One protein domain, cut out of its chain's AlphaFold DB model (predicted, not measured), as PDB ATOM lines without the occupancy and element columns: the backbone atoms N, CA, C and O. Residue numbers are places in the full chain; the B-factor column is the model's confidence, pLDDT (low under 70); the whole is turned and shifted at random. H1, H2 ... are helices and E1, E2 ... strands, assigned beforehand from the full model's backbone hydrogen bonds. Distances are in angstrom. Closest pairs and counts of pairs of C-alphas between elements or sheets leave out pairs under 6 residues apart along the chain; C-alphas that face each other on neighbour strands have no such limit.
ATOM      1  N   MET A  46      12.971  73.892  15.444       53.56
ATOM      2  CA  MET A  46      14.101  74.764  15.801       53.56
ATOM      3  C   MET A  46      15.319  73.946  16.227       53.56
ATOM      4  O   MET A  46      16.420  74.189  15.746       53.56
ATOM      5  N   LEU A  47      15.126  72.951  17.103       45.72
ATOM      6  CA  LEU A  47      16.217  72.059  17.498       45.72
ATOM      7  C   LEU A  47      16.657  71.180  16.330       45.72
ATOM      8  O   LEU A  47      17.850  70.967  16.180       45.72
ATOM      9  N   ALA A  48      15.733  70.732  15.477       48.66
ATOM     10  CA  ALA A  48      16.066  69.951  14.290       48.66
ATOM     11  C   ALA A  48      16.973  70.746  13.331       48.66
ATOM     12  O   ALA A  48      18.094  70.330  13.089       48.66
ATOM     13  N   LEU A  49      16.578  71.933  12.865       54.00
ATOM     14  CA  LEU A  49      17.404  72.741  11.954       54.00
ATOM     15  C   LEU A  49      18.728  73.224  12.574       54.00
ATOM     16  O   LEU A  49      19.703  73.418  11.849       54.00
ATOM     17  N   ASN A  50      18.783  73.403  13.898       46.03
ATOM     18  CA  ASN A  50      19.981  73.879  14.597       46.03
ATOM     19  C   ASN A  50      20.959  72.739  14.971       46.03
ATOM     20  O   ASN A  50      22.166  72.958  14.973       46.03
ATOM     21  N   PHE A  51      20.476  71.513  15.232       43.41
ATOM     22  CA  PHE A  51      21.330  70.328  15.448       43.41
ATOM     23  C   PHE A  51      21.671  69.565  14.167       43.41
ATOM     24  O   PHE A  51      22.788  69.070  14.048       43.41
ATOM     25  N   LEU A  52      20.719  69.398  13.246       47.06
ATOM     26  CA  LEU A  52      20.877  68.484  12.112       47.06
ATOM     27  C   LEU A  52      21.802  69.044  11.036       47.06
ATOM     28  O   LEU A  52      22.493  68.268  10.387       47.06
ATOM     29  N   GLY A  53      21.819  70.368  10.836       55.12
ATOM     30  CA  GLY A  53      22.667  71.027   9.844       55.12
ATOM     31  C   GLY A  53      22.548  70.386   8.457       55.12
ATOM     32  O   GLY A  53      21.587  70.643   7.736       55.12
ATOM     33  N   LYS A  54      23.533  69.555   8.106       52.78
ATOM     34  CA  LYS A  54      23.620  68.828   6.835       52.78
ATOM     35  C   LYS A  54      22.743  67.572   6.767       52.78
ATOM     36  O   LYS A  54      22.119  67.337   5.739       52.78
ATOM     37  N   ASP A  55      22.612  66.817   7.856       52.69
ATOM     38  CA  ASP A  55      21.907  65.520   7.878       52.69
ATOM     39  C   ASP A  55      20.394  65.659   7.618       52.69
ATOM     40  O   ASP A  55      19.714  64.695   7.272       52.69
ATOM     41  N   PHE A  56      19.846  66.870   7.774       58.75
ATOM     42  CA  PHE A  56      18.464  67.187   7.410       58.75
ATOM     43  C   PHE A  56      18.260  67.278   5.892       58.75
ATOM     44  O   PHE A  56      17.181  66.953   5.404       58.75
ATOM     45  N   LEU A  57      19.291  67.689   5.142       58.47
ATOM     46  CA  LEU A  57      19.225  67.890   3.692       58.47
ATOM     47  C   LEU A  57      19.184  66.563   2.929       58.47
ATOM     48  O   LEU A  57      18.469  66.463   1.939       58.47
ATOM     49  N   ASP A  58      19.843  65.522   3.445       57.78
ATOM     50  CA  ASP A  58      19.793  64.161   2.889       57.78
ATOM     51  C   ASP A  58      18.392  63.512   2.984       57.78
ATOM     52  O   ASP A  58      18.118  62.514   2.319       57.78
ATOM     53  N   VAL A  59      17.498  64.071   3.812       54.00
ATOM     54  CA  VAL A  59      16.102  63.626   3.992       54.00
ATOM     55  C   VAL A  59      15.107  64.609   3.346       54.00
ATOM     56  O   VAL A  59      13.915  64.310   3.250       54.00
ATOM     57  N   TYR A  60      15.570  65.777   2.884       58.12
ATOM     58  CA  TYR A  60      14.717  66.847   2.374       58.12
ATOM     59  C   TYR A  60      14.510  66.763   0.856       58.12
ATOM     60  O   TYR A  60      15.405  67.033   0.058       58.12
ATOM     61  N   GLU A  61      13.281  66.460   0.445       56.69
ATOM     62  CA  GLU A  61      12.819  66.715  -0.920       56.69
ATOM     63  C   GLU A  61      12.434  68.201  -1.044       56.69
ATOM     64  O   GLU A  61      11.753  68.735  -0.172       56.69
ATOM     65  N   LYS A  62      12.875  68.861  -2.127       55.69
ATOM     66  CA  LYS A  62      12.900  70.331  -2.341       55.69
ATOM     67  C   LYS A  62      11.563  71.097  -2.257       55.69
ATOM     68  O   LYS A  62      11.541  72.297  -2.509       55.69
ATOM     69  N   GLU A  63      10.457  70.440  -1.952       50.28
ATOM     70  CA  GLU A  63       9.123  71.044  -1.907       50.28
ATOM     71  C   GLU A  63       8.862  71.726  -0.554       50.28
ATOM     72  O   GLU A  63       9.505  71.379   0.435       50.28
ATOM     73  N   HIS A  64       7.929  72.689  -0.516       56.41
ATOM     74  CA  HIS A  64       7.660  73.653   0.574       56.41
ATOM     75  C   HIS A  64       7.201  73.039   1.914       56.41
ATOM     76  O   HIS A  64       6.105  73.298   2.406       56.41
ATOM     77  N   ASN A  65       8.044  72.211   2.521       67.25
ATOM     78  CA  ASN A  65       7.686  71.391   3.669       67.25
ATOM     79  C   ASN A  65       8.087  72.003   5.013       67.25
ATOM     80  O   ASN A  65       7.662  71.489   6.043       67.25
ATOM     81  N   ILE A  66       8.888  73.074   5.021       73.56
ATOM     82  CA  ILE A  66       9.300  73.799   6.231       73.56
ATOM     83  C   ILE A  66       8.653  75.183   6.229       73.56
ATOM     84  O   ILE A  66       8.798  75.920   5.257       73.56
ATOM     85  N   ILE A  67       8.034  75.564   7.343       78.06
ATOM     86  CA  ILE A  67       7.598  76.936   7.627       78.06
ATOM     87  C   ILE A  67       8.491  77.492   8.737       78.06
ATOM     88  O   ILE A  67       8.581  76.913   9.822       78.06
ATOM     89  N   LEU A  68       9.156  78.616   8.484       81.44
ATOM     90  CA  LEU A  68       9.966  79.325   9.470       81.44
ATOM     91  C   LEU A  68       9.152  80.475  10.072       81.44
ATOM     92  O   LEU A  68       8.578  81.265   9.331       81.44
ATOM     93  N   SER A  69       9.121  80.581  11.404       81.75
ATOM     94  CA  SER A  69       8.387  81.629  12.125       81.75
ATOM     95  C   SER A  69       9.342  82.604  12.809       81.75
ATOM     96  O   SER A  69       9.968  82.283  13.830       81.75
ATOM     97  N   HIS A  70       9.458  83.807  12.250       85.00
ATOM     98  CA  HIS A  70      10.315  84.878  12.747       85.00
ATOM     99  C   HIS A  70       9.490  85.949  13.475       85.00
ATOM    100  O   HIS A  70       8.564  86.528  12.920       85.00
ATOM    101  N   LYS A  71       9.889  86.323  14.697       82.88
ATOM    102  CA  LYS A  71       9.137  87.250  15.571       82.88
ATOM    103  C   LYS A  71       8.874  88.626  14.956       82.88
ATOM    104  O   LYS A  71       7.823  89.204  15.190       82.88
ATOM    105  N   THR A  72       9.845  89.154  14.212       86.81
ATOM    106  CA  THR A  72       9.747  90.453  13.521       86.81
ATOM    107  C   THR A  72       9.091  90.387  12.139       86.81
ATOM    108  O   THR A  72       8.277  91.249  11.836       86.81
ATOM    109  N   PHE A  73       9.466  89.421  11.292       84.25
ATOM    110  CA  PHE A  73       9.057  89.397   9.881       84.25
ATOM    111  C   PHE A  73       7.759  88.611   9.636       84.25
ATOM    112  O   PHE A  73       7.070  88.880   8.656       84.25
ATOM    113  N   GLY A  74       7.394  87.695  10.537       84.75
ATOM    114  CA  GLY A  74       6.257  86.792  10.388       84.75
ATOM    115  C   GLY A  74       6.681  85.382   9.980       84.75
ATOM    116  O   GLY A  74       7.828  84.972  10.188       84.75
ATOM    117  N   ASP A  75       5.726  84.650   9.417       85.88
ATOM    118  CA  ASP A  75       5.854  83.236   9.078       85.88
ATOM    119  C   ASP A  75       5.962  83.062   7.560       85.88
ATOM    120  O   ASP A  75       5.327  83.799   6.805       85.88
ATOM    121  N   GLY A  76       6.751  82.085   7.107       84.19
ATOM    122  CA  GLY A  76       6.970  81.869   5.679       84.19
ATOM    123  C   GLY A  76       7.528  80.493   5.319       84.19
ATOM    124  O   GLY A  76       8.282  79.919   6.114       84.19
ATOM    125  N   PRO A  77       7.179  79.925   4.149       81.69
ATOM    126  CA  PRO A  77       7.770  78.682   3.675       81.69
ATOM    127  C   PRO A  77       9.236  78.873   3.269       81.69
ATOM    128  O   PRO A  77       9.612  79.854   2.625       81.69
ATOM    129  N   VAL A  78      10.068  77.884   3.592       80.44
ATOM    130  CA  VAL A  78      11.419  77.775   3.034       80.44
ATOM    131  C   VAL A  78      11.306  77.391   1.554       80.44
ATOM    132  O   VAL A  78      10.642  76.412   1.202       80.44
ATOM    133  N   LEU A  79      11.941  78.178   0.688       79.81
ATOM    134  CA  LEU A  79      11.997  77.982  -0.762       79.81
ATOM    135  C   LEU A  79      13.214  77.156  -1.188       79.81
ATOM    136  O   LEU A  79      13.099  76.292  -2.053       79.81
ATOM    137  N   ASP A  80      14.380  77.438  -0.604       76.62
ATOM    138  CA  ASP A  80      15.640  76.760  -0.921       76.62
ATOM    139  C   ASP A  80      16.543  76.679   0.312       76.62
ATOM    140  O   ASP A  80      16.435  77.481   1.248       76.62
ATOM    141  N   VAL A  81      17.449  75.701   0.310       76.50
ATOM    142  CA  VAL A  81      18.431  75.515   1.378       76.50
ATOM    143  C   VAL A  81      19.821  75.341   0.780       76.50
ATOM    144  O   VAL A  81      20.098  74.387   0.057       76.50
ATOM    145  N   ARG A  82      20.709  76.285   1.093       77.38
ATOM    146  CA  ARG A  82      22.034  76.417   0.481       77.38
ATOM    147  C   ARG A  82      23.138  76.127   1.490       77.38
ATOM    148  O   ARG A  82      23.205  76.745   2.552       77.38
ATOM    149  N   GLU A  83      24.048  75.225   1.135       75.38
ATOM    150  CA  GLU A  83      25.295  75.009   1.873       75.38
ATOM    151  C   GLU A  83      26.374  76.009   1.428       75.38
ATOM    152  O   GLU A  83      26.602  76.206   0.234       75.38
ATOM    153  N   ALA A  84      27.092  76.603   2.383       76.19
ATOM    154  CA  ALA A  84      28.323  77.344   2.115       76.19
ATOM    155  C   ALA A  84      29.351  77.091   3.232       76.19
ATOM    156  O   ALA A  84      29.304  77.687   4.312       76.19
ATOM    157  N   GLY A  85      30.290  76.179   2.962       75.62
ATOM    158  CA  GLY A  85      31.257  75.699   3.950       75.62
ATOM    159  C   GLY A  85      30.556  74.963   5.094       75.62
ATOM    160  O   GLY A  85      29.742  74.079   4.860       75.62
ATOM    161  N   ASN A  86      30.834  75.367   6.335       69.75
ATOM    162  CA  ASN A  86      30.228  74.778   7.538       69.75
ATOM    163  C   ASN A  86      28.898  75.454   7.939       69.75
ATOM    164  O   ASN A  86      28.450  75.304   9.074       69.75
ATOM    165  N   ALA A  87      28.302  76.266   7.061       69.38
ATOM    166  CA  ALA A  87      27.068  76.996   7.327       69.38
ATOM    167  C   ALA A  87      25.970  76.621   6.328       69.38
ATOM    168  O   ALA A  87      26.225  76.467   5.135       69.38
ATOM    169  N   VAL A  88      24.742  76.540   6.837       75.81
ATOM    170  CA  VAL A  88      23.525  76.339   6.050       75.81
ATOM    171  C   VAL A  88      22.748  77.653   6.028       75.81
ATOM    172  O   VAL A  88      22.687  78.360   7.038       75.81
ATOM    173  N   TYR A  89      22.174  77.991   4.880       82.50
ATOM    174  CA  TYR A  89      21.351  79.175   4.663       82.50
ATOM    175  C   TYR A  89      19.981  78.749   4.144       82.50
ATOM    176  O   TYR A  89      19.890  77.905   3.260       82.50
ATOM    177  N   LEU A  90      18.932  79.326   4.715       82.44
ATOM    178  CA  LEU A  90      17.531  79.066   4.404       82.44
ATOM    179  C   LEU A  90      16.988  80.302   3.697       82.44
ATOM    180  O   LEU A  90      16.983  81.375   4.299       82.44
ATOM    181  N   ASP A  91      16.544  80.164   2.452       86.62
ATOM    182  CA  ASP A  91      15.817  81.224   1.755       86.62
ATOM    183  C   ASP A  91      14.326  81.022   1.987       86.62
ATOM    184  O   ASP A  91      13.803  79.935   1.746       86.62
ATOM    185  N   VAL A  92      13.650  82.047   2.500       86.44
ATOM    186  CA  VAL A  92      12.278  81.948   3.010       86.44
ATOM    187  C   VAL A  92      11.428  83.038   2.385       86.44
ATOM    188  O   VAL A  92      11.809  84.205   2.443       86.44
ATOM    189  N   ASP A  93      10.289  82.671   1.806       88.50
ATOM    190  CA  ASP A  93       9.293  83.639   1.342       88.50
ATOM    191  C   ASP A  93       8.488  84.132   2.541       88.50
ATOM    192  O   ASP A  93       7.761  83.356   3.157       88.50
ATOM    193  N   ILE A  94       8.625  85.406   2.892       87.94
ATOM    194  CA  ILE A  94       7.816  86.050   3.923       87.94
ATOM    195  C   ILE A  94       7.087  87.221   3.264       87.94
ATOM    196  O   ILE A  94       7.688  88.233   2.911       87.94
ATOM    197  N   ASN A  95       5.766  87.084   3.111       86.31
ATOM    198  CA  ASN A  95       4.880  88.074   2.481       86.31
ATOM    199  C   ASN A  95       5.259  88.468   1.030       86.31
ATOM    200  O   ASN A  95       4.953  89.581   0.600       86.31
ATOM    201  N   GLY A  96       5.893  87.575   0.263       83.56
ATOM    202  CA  GLY A  96       6.366  87.833  -1.100       83.56
ATOM    203  C   GLY A  96       7.795  88.388  -1.177       83.56
ATOM    204  O   GLY A  96       8.287  88.638  -2.279       83.56
ATOM    205  N   GLU A  97       8.473  88.579  -0.040       89.31
ATOM    206  CA  GLU A  97       9.893  88.930   0.025       89.31
ATOM    207  C   GLU A  97      10.735  87.705   0.405       89.31
ATOM    208  O   GLU A  97      10.470  87.032   1.400       89.31
ATOM    209  N   ILE A  98      11.791  87.428  -0.367       91.00
ATOM    210  CA  ILE A  98      12.715  86.326  -0.072       91.00
ATOM    211  C   ILE A  98      13.771  86.806   0.928       91.00
ATOM    212  O   ILE A  98      14.656  87.596   0.588       91.00
ATOM    213  N   LEU A  99      13.702  86.297   2.158       88.88
ATOM    214  CA  LEU A  99      14.635  86.587   3.242       88.88
ATOM    215  C   LEU A  99      15.555  85.383   3.503       88.88
ATOM    216  O   LEU A  99      15.093  84.267   3.738       88.88
ATOM    217  N   THR A 100      16.871  85.613   3.488       89.50
ATOM    218  CA  THR A 100      17.881  84.577   3.759       89.50
ATOM    219  C   THR A 100      18.267  84.550   5.239       89.50
ATOM    220  O   THR A 100      18.837  85.512   5.759       89.50
ATOM    221  N   PHE A 101      18.080  83.412   5.904       84.06
ATOM    222  CA  PHE A 101      18.496  83.189   7.290       84.06
ATOM    223  C   PHE A 101      19.620  82.156   7.386       84.06
ATOM    224  O   PHE A 101      19.515  81.037   6.891       84.06
ATOM    225  N   LYS A 102      20.706  82.501   8.083       82.38
ATOM    226  CA  LYS A 102      21.777  81.552   8.415       82.38
ATOM    227  C   LYS A 102      21.327  80.631   9.553       82.38
ATOM    228  O   LYS A 102      20.838  81.128  10.566       82.38
ATOM    229  N   SER A 103      21.565  79.323   9.447       74.12
ATOM    230  CA  SER A 103      21.155  78.329  10.454       74.12
ATOM    231  C   SER A 103      21.666  78.655  11.862       74.12
ATOM    232  O   SER A 103      20.904  78.605  12.821       74.12
ATOM    233  N   SER A 104      22.914  79.121  11.987       73.12
ATOM    234  CA  SER A 104      23.507  79.544  13.268       73.12
ATOM    235  C   SER A 104      22.820  80.751  13.927       73.12
ATOM    236  O   SER A 104      23.103  81.057  15.082       73.12
ATOM    237  N   SER A 105      21.970  81.477  13.195       74.81
ATOM    238  CA  SER A 105      21.181  82.603  13.711       74.81
ATOM    239  C   SER A 105      19.794  82.173  14.209       74.81
ATOM    240  O   SER A 105      19.124  82.962  14.882       74.81
ATOM    241  N   LEU A 106      19.371  80.930  13.933       73.56
ATOM    242  CA  LEU A 106      18.123  80.354  14.435       73.56
ATOM    243  C   LEU A 106      18.197  80.199  15.957       73.56
ATOM    244  O   LEU A 106      18.773  79.260  16.502       73.56
ATOM    245  N   SER A 107      17.606  81.152  16.667       73.06
ATOM    246  CA  SER A 107      17.551  81.153  18.124       73.06
ATOM    247  C   SER A 107      16.205  81.667  18.610       73.06
ATOM    248  O   SER A 107      15.603  82.552  18.000       73.06
ATOM    249  N   TYR A 108      15.757  81.163  19.762       71.19
ATOM    250  CA  TYR A 108      14.488  81.554  20.388       71.19
ATOM    251  C   TYR A 108      14.397  83.055  20.740       71.19
ATOM    252  O   TYR A 108      13.332  83.538  21.126       71.19
ATOM    253  N   LYS A 109      15.490  83.821  20.597       76.81
ATOM    254  CA  LYS A 109      15.478  85.288  20.685       76.81
ATOM    255  C   LYS A 109      14.737  85.927  19.506       76.81
ATOM    256  O   LYS A 109      13.942  86.829  19.733       76.81
ATOM    257  N   PHE A 110      14.961  85.434  18.287       77.69
ATOM    258  CA  PHE A 110      14.454  86.037  17.043       77.69
ATOM    259  C   PHE A 110      13.342  85.219  16.374       77.69
ATOM    260  O   PHE A 110      12.506  85.781  15.675       77.69
ATOM    261  N   PHE A 111      13.278  83.914  16.643       77.62
ATOM    262  CA  PHE A 111      12.302  82.996  16.055       77.62
ATOM    263  C   PHE A 111      11.339  82.459  17.116       77.62
ATOM    264  O   PHE A 111      11.721  82.278  18.276       77.62
ATOM    265  N   ASN A 112      10.092  82.199  16.720       75.19
ATOM    266  CA  ASN A 112       9.142  81.436  17.535       75.19
ATOM    267  C   ASN A 112       9.360  79.935  17.342       75.19
ATOM    268  O   ASN A 112       9.303  79.166  18.299       75.19
ATOM    269  N   GLY A 113       9.626  79.533  16.100       70.50
ATOM    270  CA  GLY A 113       9.665  78.140  15.701       70.50
ATOM    271  C   GLY A 113      10.155  77.956  14.272       70.50
ATOM    272  O   GLY A 113      10.238  78.897  13.483       70.50
ATOM    273  N   ALA A 114      10.434  76.703  13.952       72.75
ATOM    274  CA  ALA A 114      10.475  76.194  12.600       72.75
ATOM    275  C   ALA A 114       9.648  74.912  12.625       72.75
ATOM    276  O   ALA A 114       9.836  74.073  13.511       72.75
ATOM    277  N   PHE A 115       8.708  74.810  11.702       70.50
ATOM    278  CA  PHE A 115       7.686  73.778  11.647       70.50
ATOM    279  C   PHE A 115       7.868  72.995  10.357       70.50
ATOM    280  O   PHE A 115       8.291  73.559   9.351       70.50
ATOM    281  N   VAL A 116       7.565  71.701  10.383       65.62
ATOM    282  CA  VAL A 116       7.673  70.832   9.206       65.62
ATOM    283  C   VAL A 116       6.350  70.112   9.008       65.62
ATOM    284  O   VAL A 116       5.682  69.783   9.992       65.62
ATOM    285  N   THR A 117       5.969  69.847   7.760       61.16
ATOM    286  CA  THR A 117       4.805  69.005   7.471       61.16
ATOM    287  C   THR A 117       4.977  67.618   8.098       61.16
ATOM    288  O   THR A 117       6.083  67.067   8.148       61.16
ATOM    289  N   HIS A 118       3.876  67.037   8.591       56.53
ATOM    290  CA  HIS A 118       3.889  65.740   9.286       56.53
ATOM    291  C   HIS A 118       4.600  64.644   8.474       56.53
ATOM    292  O   HIS A 118       5.413  63.900   9.019       56.53
TER     293      HIS A 118
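Overview. This is residues 46 to 118 of the 189 residues of an uncharacterized protein of Vibrio xiamenensis (UniProt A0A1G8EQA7). One strongly twisted sheet of five strands folds over at a sharp bend in E2, making two walls that meet at an angle, E3 and E4 in one and E1 and E5 in the other. The edge strands E4 and E5 are apart, and the short helix H1 packs on the sheet, mostly at E5. The 73 printed residues hold one named helix, then five named strands, H1 E1 E2 E3 E4 E5; the sheet's order is E4 E3 E2 E1 E5, all antiparallel, and the class is mostly strand. The whole is compact and rounded, with a radius of gyration of the C-alphas of 11.2 A and spans of 28 by 25 by 25 A.

Along the chain. E2, residues 74 to 84, is the longest strand at 25.4 A, from C-alpha 74 at (6.257, 86.792, 10.388). E3, residues 87 to 94, measures 21.5 A; E4, residues 97 to 102, 16.3 A. E1, residues 66 to 70, measures 12.9 A; E5, residues 111 to 116, 14.7 A, ending at (7.673, 70.832, 9.206). H1, residues 46 to 52, measures 9.9 A and begins at (14.101, 74.764, 15.801).

Arrangement. E2 bends by 75 degrees at residue 77; it pairs with E1 over residues 74 to 77 and with E3 over 78 to 84. E1, E2, E3 and E4 form a meander, each strand the antiparallel neighbour of the one before, in three hairpins. Within hydrogen-bond range are N 68 and O 76 of the neighbours E1 and E2, 2.8 A apart, N 89 and O 82 of E3 and E2, 2.8 A, N 99 and O 92 of E4 and E3, 2.8 A, and N 67 and O 115 of E1 and E5, 2.8 A. H1 is on the sheet; its closest C-alphas to E5 are those of Met 46 and Ala 114, 5.0 A. In H1 every O i to N i+4 pair is within hydrogen-bond range.

Size, cuts and confidence. The C-alphas farthest apart, of Asp 58 and Thr 72, are 30.1 A apart. The printed part has no cut, and the link H1 to E1 is long, 13 residues. Mean pLDDT of the printed part is 71.9, and residues 46 to 65, 86 to 87 and 116 to 118 are under 70.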